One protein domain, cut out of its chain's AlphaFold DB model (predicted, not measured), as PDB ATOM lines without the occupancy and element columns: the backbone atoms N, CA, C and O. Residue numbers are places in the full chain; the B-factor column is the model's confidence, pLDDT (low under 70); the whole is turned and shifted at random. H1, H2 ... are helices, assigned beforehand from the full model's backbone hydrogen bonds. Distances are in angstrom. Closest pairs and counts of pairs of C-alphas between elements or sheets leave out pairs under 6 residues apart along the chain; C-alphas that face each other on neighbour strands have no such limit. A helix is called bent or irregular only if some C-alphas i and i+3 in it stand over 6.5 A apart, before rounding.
ATOM      1  N   THR A  39     198.643  97.742 205.689       60.09
ATOM      2  CA  THR A  39     197.555  97.743 204.702       60.09
ATOM      3  C   THR A  39     196.210  97.394 205.328       60.09
ATOM      4  O   THR A  39     195.201  97.347 204.632       60.09
ATOM      5  N   ASP A  40     196.209  97.166 206.638       67.12
ATOM      6  CA  ASP A  40     195.060  97.015 207.478       67.12
ATOM      7  C   ASP A  40     194.580  98.378 208.029       67.12
ATOM      8  O   ASP A  40     195.158  98.928 208.979       67.12
ATOM      9  N   PRO A  41     193.511  98.953 207.450       69.06
ATOM     10  CA  PRO A  41     192.897 100.169 207.970       69.06
ATOM     11  C   PRO A  41     192.407 100.008 209.417       69.06
ATOM     12  O   PRO A  41     192.301 101.017 210.116       69.06
ATOM     13  N   ALA A  42     192.149  98.781 209.892       74.19
ATOM     14  CA  ALA A  42     191.727  98.524 211.266       74.19
ATOM     15  C   ALA A  42     192.862  98.762 212.275       74.19
ATOM     16  O   ALA A  42     192.637  99.371 213.322       74.19
ATOM     17  N   ALA A  43     194.096  98.377 211.940       73.62
ATOM     18  CA  ALA A  43     195.262  98.590 212.799       73.62
ATOM     19  C   ALA A  43     195.591 100.086 212.969       73.62
ATOM     20  O   ALA A  43     195.899 100.541 214.073       73.62
ATOM     21  N   LEU A  44     195.457 100.872 211.894       73.12
ATOM     22  CA  LEU A  44     195.608 102.332 211.941       73.12
ATOM     23  C   LEU A  44     194.506 103.001 212.752       73.12
ATOM     24  O   LEU A  44     194.787 103.930 213.510       73.12
ATOM     25  N   LEU A  45     193.261 102.537 212.604       78.69
ATOM     26  CA  LEU A  45     192.155 103.027 213.418       78.69
ATOM     27  C   LEU A  45     192.420 102.741 214.896       78.69
ATOM     28  O   LEU A  45     192.291 103.650 215.705       78.69
ATOM     29  N   GLY A  46     192.858 101.521 215.222       80.69
ATOM     30  CA  GLY A  46     193.198 101.098 216.579       80.69
ATOM     31  C   GLY A  46     194.292 101.960 217.210       80.69
ATOM     32  O   GLY A  46     194.157 102.415 218.349       80.69
ATOM     33  N   GLN A  47     195.353 102.259 216.457       77.12
ATOM     34  CA  GLN A  47     196.418 103.164 216.897       77.12
ATOM     35  C   GLN A  47     195.914 104.604 217.049       77.12
ATOM     36  O   GLN A  47     196.197 105.240 218.061       77.12
ATOM     37  N   ALA A  48     195.102 105.107 216.118       75.44
ATOM     38  CA  ALA A  48     194.503 106.435 216.226       75.44
ATOM     39  C   ALA A  48     193.582 106.549 217.451       75.44
ATOM     40  O   ALA A  48     193.684 107.518 218.198       75.44
ATOM     41  N   THR A  49     192.741 105.546 217.722       75.81
ATOM     42  CA  THR A  49     191.907 105.506 218.931       75.81
ATOM     43  C   THR A  49     192.742 105.424 220.202       75.81
ATOM     44  O   THR A  49     192.409 106.091 221.175       75.81
ATOM     45  N   LYS A  50     193.864 104.689 220.197       75.19
ATOM     46  CA  LYS A  50     194.805 104.669 221.328       75.19
ATOM     47  C   LYS A  50     195.440 106.040 221.565       75.19
ATOM     48  O   LYS A  50     195.498 106.464 222.710       75.19
ATOM     49  N   LEU A  51     195.842 106.768 220.519       72.38
ATOM     50  CA  LEU A  51     196.380 108.130 220.658       72.38
ATOM     51  C   LEU A  51     195.323 109.145 221.120       72.38
ATOM     52  O   LEU A  51     195.634 110.037 221.907       72.38
ATOM     53  N   VAL A  52     194.081 109.012 220.652       71.69
ATOM     54  CA  VAL A  52     192.963 109.865 221.084       71.69
ATOM     55  C   VAL A  52     192.610 109.598 222.550       71.69
ATOM     56  O   VAL A  52     192.426 110.546 223.306       71.69
ATOM     57  N   ASN A  53     192.593 108.331 222.976       71.00
ATOM     58  CA  ASN A  53     192.360 107.951 224.372       71.00
ATOM     59  C   ASN A  53     193.538 108.296 225.294       71.00
ATOM     60  O   ASN A  53     193.323 108.636 226.451       71.00
ATOM     61  N   ALA A  54     194.772 108.267 224.786       72.50
ATOM     62  CA  ALA A  54     195.962 108.659 225.540       72.50
ATOM     63  C   ALA A  54     196.038 110.173 225.809       72.50
ATOM     64  O   ALA A  54     196.884 110.612 226.588       72.50
ATOM     65  N   SER A  55     195.173 110.986 225.188       61.69
ATOM     66  CA  SER A  55     195.134 112.433 225.395       61.69
ATOM     67  C   SER A  55     193.824 112.861 226.082       61.69
ATOM     68  O   SER A  55     192.823 113.135 225.413       61.69
ATOM     69  N   PRO A  56     193.804 112.966 227.426       61.38
ATOM     70  CA  PRO A  56     192.599 113.303 228.197       61.38
ATOM     71  C   PRO A  56     192.037 114.710 227.917       61.38
ATOM     72  O   PRO A  56     190.888 115.000 228.255       61.38
ATOM     73  N   GLU A  57     192.796 115.590 227.255       64.44
ATOM     74  CA  GLU A  57     192.291 116.886 226.780       64.44
ATOM     75  C   GLU A  57     191.339 116.753 225.581       64.44
ATOM     76  O   GLU A  57     190.435 117.573 225.416       64.44
ATOM     77  N   LEU A  58     191.494 115.700 224.771       62.06
ATOM     78  CA  LEU A  58     190.638 115.440 223.614       62.06
ATOM     79  C   LEU A  58     189.321 114.778 224.023       62.06
ATOM     80  O   LEU A  58     188.279 115.153 223.494       62.06
ATOM     81  N   GLN A  59     189.329 113.889 225.021       63.28
ATOM     82  CA  GLN A  59     188.111 113.235 225.525       63.28
ATOM     83  C   GLN A  59     187.055 114.230 226.038       63.28
ATOM     84  O   GLN A  59     185.856 114.008 225.860       63.28
ATOM     85  N   ARG A  60     187.476 115.369 226.612       64.50
ATOM     86  CA  ARG A  60     186.559 116.419 227.097       64.50
ATOM     87  C   ARG A  60     185.848 117.173 225.970       64.50
ATOM     88  O   ARG A  60     184.729 117.638 226.170       64.50
ATOM     89  N   LEU A  61     186.472 117.288 224.796       65.50
ATOM     90  CA  LEU A  61     185.827 117.826 223.592       65.50
ATOM     91  C   LEU A  61     185.081 116.736 222.806       65.50
ATOM     92  O   LEU A  61     184.134 117.056 222.087       65.50
ATOM     93  N   ASP A  62     185.475 115.468 222.959       66.62
ATOM     94  CA  ASP A  62     184.934 114.362 222.174       66.62
ATOM     95  C   ASP A  62     183.497 114.027 222.584       66.62
ATOM     96  O   ASP A  62     182.662 113.900 221.710       66.62
ATOM     97  N   ALA A  63     183.113 113.999 223.864       68.62
ATOM     98  CA  ALA A  63     181.759 113.555 224.247       68.62
ATOM     99  C   ALA A  63     180.604 114.334 223.559       68.62
ATOM    100  O   ALA A  63     179.659 113.740 223.038       68.62
ATOM    101  N   ALA A  64     180.697 115.667 223.482       68.38
ATOM    102  CA  ALA A  64     179.655 116.514 222.885       68.38
ATOM    103  C   ALA A  64     179.723 116.607 221.349       68.38
ATOM    104  O   ALA A  64     178.740 116.985 220.697       68.38
ATOM    105  N   VAL A  65     180.892 116.322 220.773       71.62
ATOM    106  CA  VAL A  65     181.120 116.335 219.323       71.62
ATOM    107  C   VAL A  65     180.865 114.947 218.755       71.62
ATOM    108  O   VAL A  65     180.085 114.830 217.822       71.62
ATOM    109  N   ARG A  66     181.421 113.902 219.365       76.69
ATOM    110  CA  ARG A  66     181.192 112.490 219.065       76.69
ATOM    111  C   ARG A  66     179.723 112.134 219.102       76.69
ATOM    112  O   ARG A  66     179.278 111.549 218.134       76.69
ATOM    113  N   GLY A  67     178.949 112.549 220.107       82.12
ATOM    114  CA  GLY A  67     177.500 112.300 220.104       82.12
ATOM    115  C   GLY A  67     176.819 112.851 218.845       82.12
ATOM    116  O   GLY A  67     176.145 112.126 218.125       82.12
ATOM    117  N   ARG A  68     177.094 114.114 218.492       80.06
ATOM    118  CA  ARG A  68     176.513 114.760 217.300       80.06
ATOM    119  C   ARG A  68     177.059 114.220 215.977       80.06
ATOM    120  O   ARG A  68     176.347 114.217 214.979       80.06
ATOM    121  N   LEU A  69     178.312 113.783 215.961       80.81
ATOM    122  CA  LEU A  69     179.005 113.276 214.778       80.81
ATOM    123  C   LEU A  69     178.684 111.798 214.533       80.81
ATOM    124  O   LEU A  69     178.608 111.379 213.387       80.81
ATOM    125  N   MET A  70     178.448 111.029 215.591       84.94
ATOM    126  CA  MET A  70     178.017 109.636 215.542       84.94
ATOM    127  C   MET A  70     176.537 109.549 215.156       84.94
ATOM    128  O   MET A  70     176.208 108.737 214.300       84.94
ATOM    129  N   GLU A  71     175.683 110.454 215.655       83.38
ATOM    130  CA  GLU A  71     174.286 110.591 215.207       83.38
ATOM    131  C   GLU A  71     174.214 110.984 213.719       83.38
ATOM    132  O   GLU A  71     173.672 110.251 212.895       83.38
ATOM    133  N   ALA A  72     174.881 112.082 213.331       85.94
ATOM    134  CA  ALA A  72     174.913 112.532 211.936       85.94
ATOM    135  C   ALA A  72     175.626 111.534 211.005       85.94
ATOM    136  O   ALA A  72     175.284 111.411 209.828       85.94
ATOM    137  N   GLY A  73     176.628 110.823 211.524       82.19
ATOM    138  CA  GLY A  73     177.346 109.770 210.818       82.19
ATOM    139  C   GLY A  73     176.479 108.538 210.587       82.19
ATOM    140  O   GLY A  73     176.527 107.976 209.498       82.19
ATOM    141  N   LYS A  74     175.652 108.152 211.564       83.62
ATOM    142  CA  LYS A  74     174.683 107.059 211.447       83.62
ATOM    143  C   LYS A  74     173.614 107.388 210.407       83.62
ATOM    144  O   LYS A  74     173.403 106.581 209.508       83.62
ATOM    145  N   ASP A  75     173.036 108.585 210.442       86.38
ATOM    146  CA  ASP A  75     172.047 109.020 209.446       86.38
ATOM    147  C   ASP A  75     172.635 109.067 208.030       86.38
ATOM    148  O   ASP A  75     172.035 108.574 207.072       86.38
ATOM    149  N   ALA A  76     173.850 109.609 207.887       81.00
ATOM    150  CA  ALA A  76     174.551 109.634 206.607       81.00
ATOM    151  C   ALA A  76     174.921 108.222 206.127       81.00
ATOM    152  O   ALA A  76     174.786 107.926 204.941       81.00
ATOM    153  N   ALA A  77     175.355 107.336 207.026       80.06
ATOM    154  CA  ALA A  77     175.673 105.950 206.701       80.06
ATOM    155  C   ALA A  77     174.425 105.167 206.280       80.06
ATOM    156  O   ALA A  77     174.498 104.423 205.307       80.06
ATOM    157  N   ILE A  78     173.282 105.369 206.942       88.69
ATOM    158  CA  ILE A  78     171.997 104.757 206.570       88.69
ATOM    159  C   ILE A  78     171.532 105.277 205.206       88.69
ATOM    160  O   ILE A  78     171.131 104.483 204.352       88.69
ATOM    161  N   ALA A  79     171.642 106.583 204.949       82.62
ATOM    162  CA  ALA A  79     171.314 107.167 203.649       82.62
ATOM    163  C   ALA A  79     172.218 106.619 202.529       82.62
ATOM    164  O   ALA A  79     171.742 106.270 201.448       82.62
ATOM    165  N   VAL A  80     173.518 106.475 202.802       80.56
ATOM    166  CA  VAL A  80     174.479 105.870 201.874       80.56
ATOM    167  C   VAL A  80     174.184 104.387 201.663       80.56
ATOM    168  O   VAL A  80     174.167 103.940 200.519       80.56
ATOM    169  N   ALA A  81     173.924 103.621 202.722       79.94
ATOM    170  CA  ALA A  81     173.587 102.204 202.633       79.94
ATOM    171  C   ALA A  81     172.322 101.991 201.789       79.94
ATOM    172  O   ALA A  81     172.332 101.161 200.884       79.94
ATOM    173  N   SER A  82     171.296 102.819 202.002       77.12
ATOM    174  CA  SER A  82     170.059 102.806 201.213       77.12
ATOM    175  C   SER A  82     170.332 103.127 199.737       77.12
ATOM    176  O   SER A  82     169.933 102.372 198.856       77.12
ATOM    177  N   SER A  83     171.125 104.169 199.449       75.62
ATOM    178  CA  SER A  83     171.530 104.501 198.069       75.62
ATOM    179  C   SER A  83     172.378 103.410 197.400       75.62
ATOM    180  O   SER A  83     172.396 103.270 196.176       75.62
ATOM    181  N   ARG A  84     173.084 102.602 198.200       76.06
ATOM    182  CA  ARG A  84     173.906 101.498 197.714       76.06
ATOM    183  C   ARG A  84     173.079 100.264 197.377       76.06
ATOM    184  O   ARG A  84     173.464  99.551 196.466       76.06
ATOM    185  N   MET A  85     171.959 100.028 198.062       79.25
ATOM    186  CA  MET A  85     171.019  98.956 197.706       79.25
ATOM    187  C   MET A  85     170.274  99.278 196.404       79.25
ATOM    188  O   MET A  85     170.171  98.415 195.533       79.25
ATOM    189  N   GLU A  86     169.857 100.535 196.229       76.44
ATOM    190  CA  GLU A  86     169.230 101.016 194.989       76.44
ATOM    191  C   GLU A  86     170.206 100.909 193.805       76.44
ATOM    192  O   GLU A  86     169.931 100.240 192.812       76.44
ATOM    193  N   SER A  87     171.426 101.440 193.961       74.94
ATOM    194  CA  SER A  87     172.456 101.353 192.917       74.94
ATOM    195  C   SER A  87     172.991  99.939 192.699       74.94
ATOM    196  O   SER A  87     173.485  99.641 191.614       74.94
ATOM    197  N   LEU A  88     172.905  99.039 193.685       76.50
ATOM    198  CA  LEU A  88     173.249  97.633 193.482       76.50
ATOM    199  C   LEU A  88     172.207  96.950 192.598       76.50
ATOM    200  O   LEU A  88     172.596  96.184 191.724       76.50
ATOM    201  N   THR A  89     170.929  97.280 192.780       82.25
ATOM    202  CA  THR A  89     169.824  96.753 191.970       82.25
ATOM    203  C   THR A  89     169.906  97.281 190.540       82.25
ATOM    204  O   THR A  89     169.970  96.474 189.613       82.25
ATOM    205  N   ASP A  90     170.071  98.595 190.359       78.38
ATOM    206  CA  ASP A  90     170.300  99.206 189.041       78.38
ATOM    207  C   ASP A  90     171.575  98.667 188.382       78.38
ATOM    208  O   ASP A  90     171.574  98.316 187.209       78.38
ATOM    209  N   SER A  91     172.665  98.496 189.141       77.12
ATOM    210  CA  SER A  91     173.910  97.953 188.588       77.12
ATOM    211  C   SER A  91     173.851  96.458 188.293       77.12
ATOM    212  O   SER A  91     174.669  95.989 187.506       77.12
ATOM    213  N   LEU A  92     172.940  95.699 188.910       80.19
ATOM    214  CA  LEU A  92     172.679  94.305 188.551       80.19
ATOM    215  C   LEU A  92     171.886  94.242 187.251       80.19
ATOM    216  O   LEU A  92     172.268  93.474 186.374       80.19
ATOM    217  N   VAL A  93     170.853  95.074 187.104       78.75
ATOM    218  CA  VAL A  93     170.059  95.189 185.874       78.75
ATOM    219  C   VAL A  93     170.941  95.668 184.716       78.75
ATOM    220  O   VAL A  93     171.097  94.945 183.737       78.75
ATOM    221  N   ASP A  94     171.664  96.777 184.884       76.81
ATOM    222  CA  ASP A  94     172.601  97.313 183.890       76.81
ATOM    223  C   ASP A  94     173.743  96.344 183.579       76.81
ATOM    224  O   ASP A  94     174.249  96.307 182.460       76.81
ATOM    225  N   ARG A  95     174.214  95.562 184.560       70.25
ATOM    226  CA  ARG A  95     175.275  94.572 184.334       70.25
ATOM    227  C   ARG A  95     174.749  93.353 183.606       70.25
ATOM    228  O   ARG A  95     175.496  92.830 182.794       70.25
TER     229      ARG A  95
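This is residues 39 to 95 of the 354 residues of an uncharacterized protein of Actinomycetospora sp. TBRC 11914 (UniProt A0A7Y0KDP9). Two helices form an open, flat J: the short H1 is one limb, and the long H2 turns at a kink near residue 64 and runs back opposite to H1, with a wide gap between the limbs. The printed part has 57 residues, with H1 then H2 along it, no named strand, and the class all helix. It is extended, with a radius of gyration of the C-alphas of 17.1 A and spans of 51 by 29 by 7 A.

H1, residues 41 to 53, and H2, residues 56 to 95, only just touch, and only at the corner by their tight link, with 3 pairs of C-alphas within 8 A. The closest C-alphas are those of Val 52 and Leu 58, 6.5 A apart. Their lines stand at a shallow tilt of 20 degrees, opposite ways, with centres 19.4 A apart. Every O i to N i+4 pair is within hydrogen-bond range in H1, and 31 of 36 are in H2.

H1 begins at C-alpha 41 (192.897, 100.169, 207.970) and is 18.2 A long. H2 is 50.7 A long and ends at C-alpha 95 (175.275, 94.572, 184.334). H2 has a kink of 53 degrees near residue 64; it is neither bent nor irregular, but only just: C-alphas 61 and 64 are 6.3 A apart.

The C-alphas farthest apart, of Glu 57 and Val 93, are 51.4 A apart. The printed part has no cut. pLDDT is under 70 at residues 39 to 41 and 55 to 64.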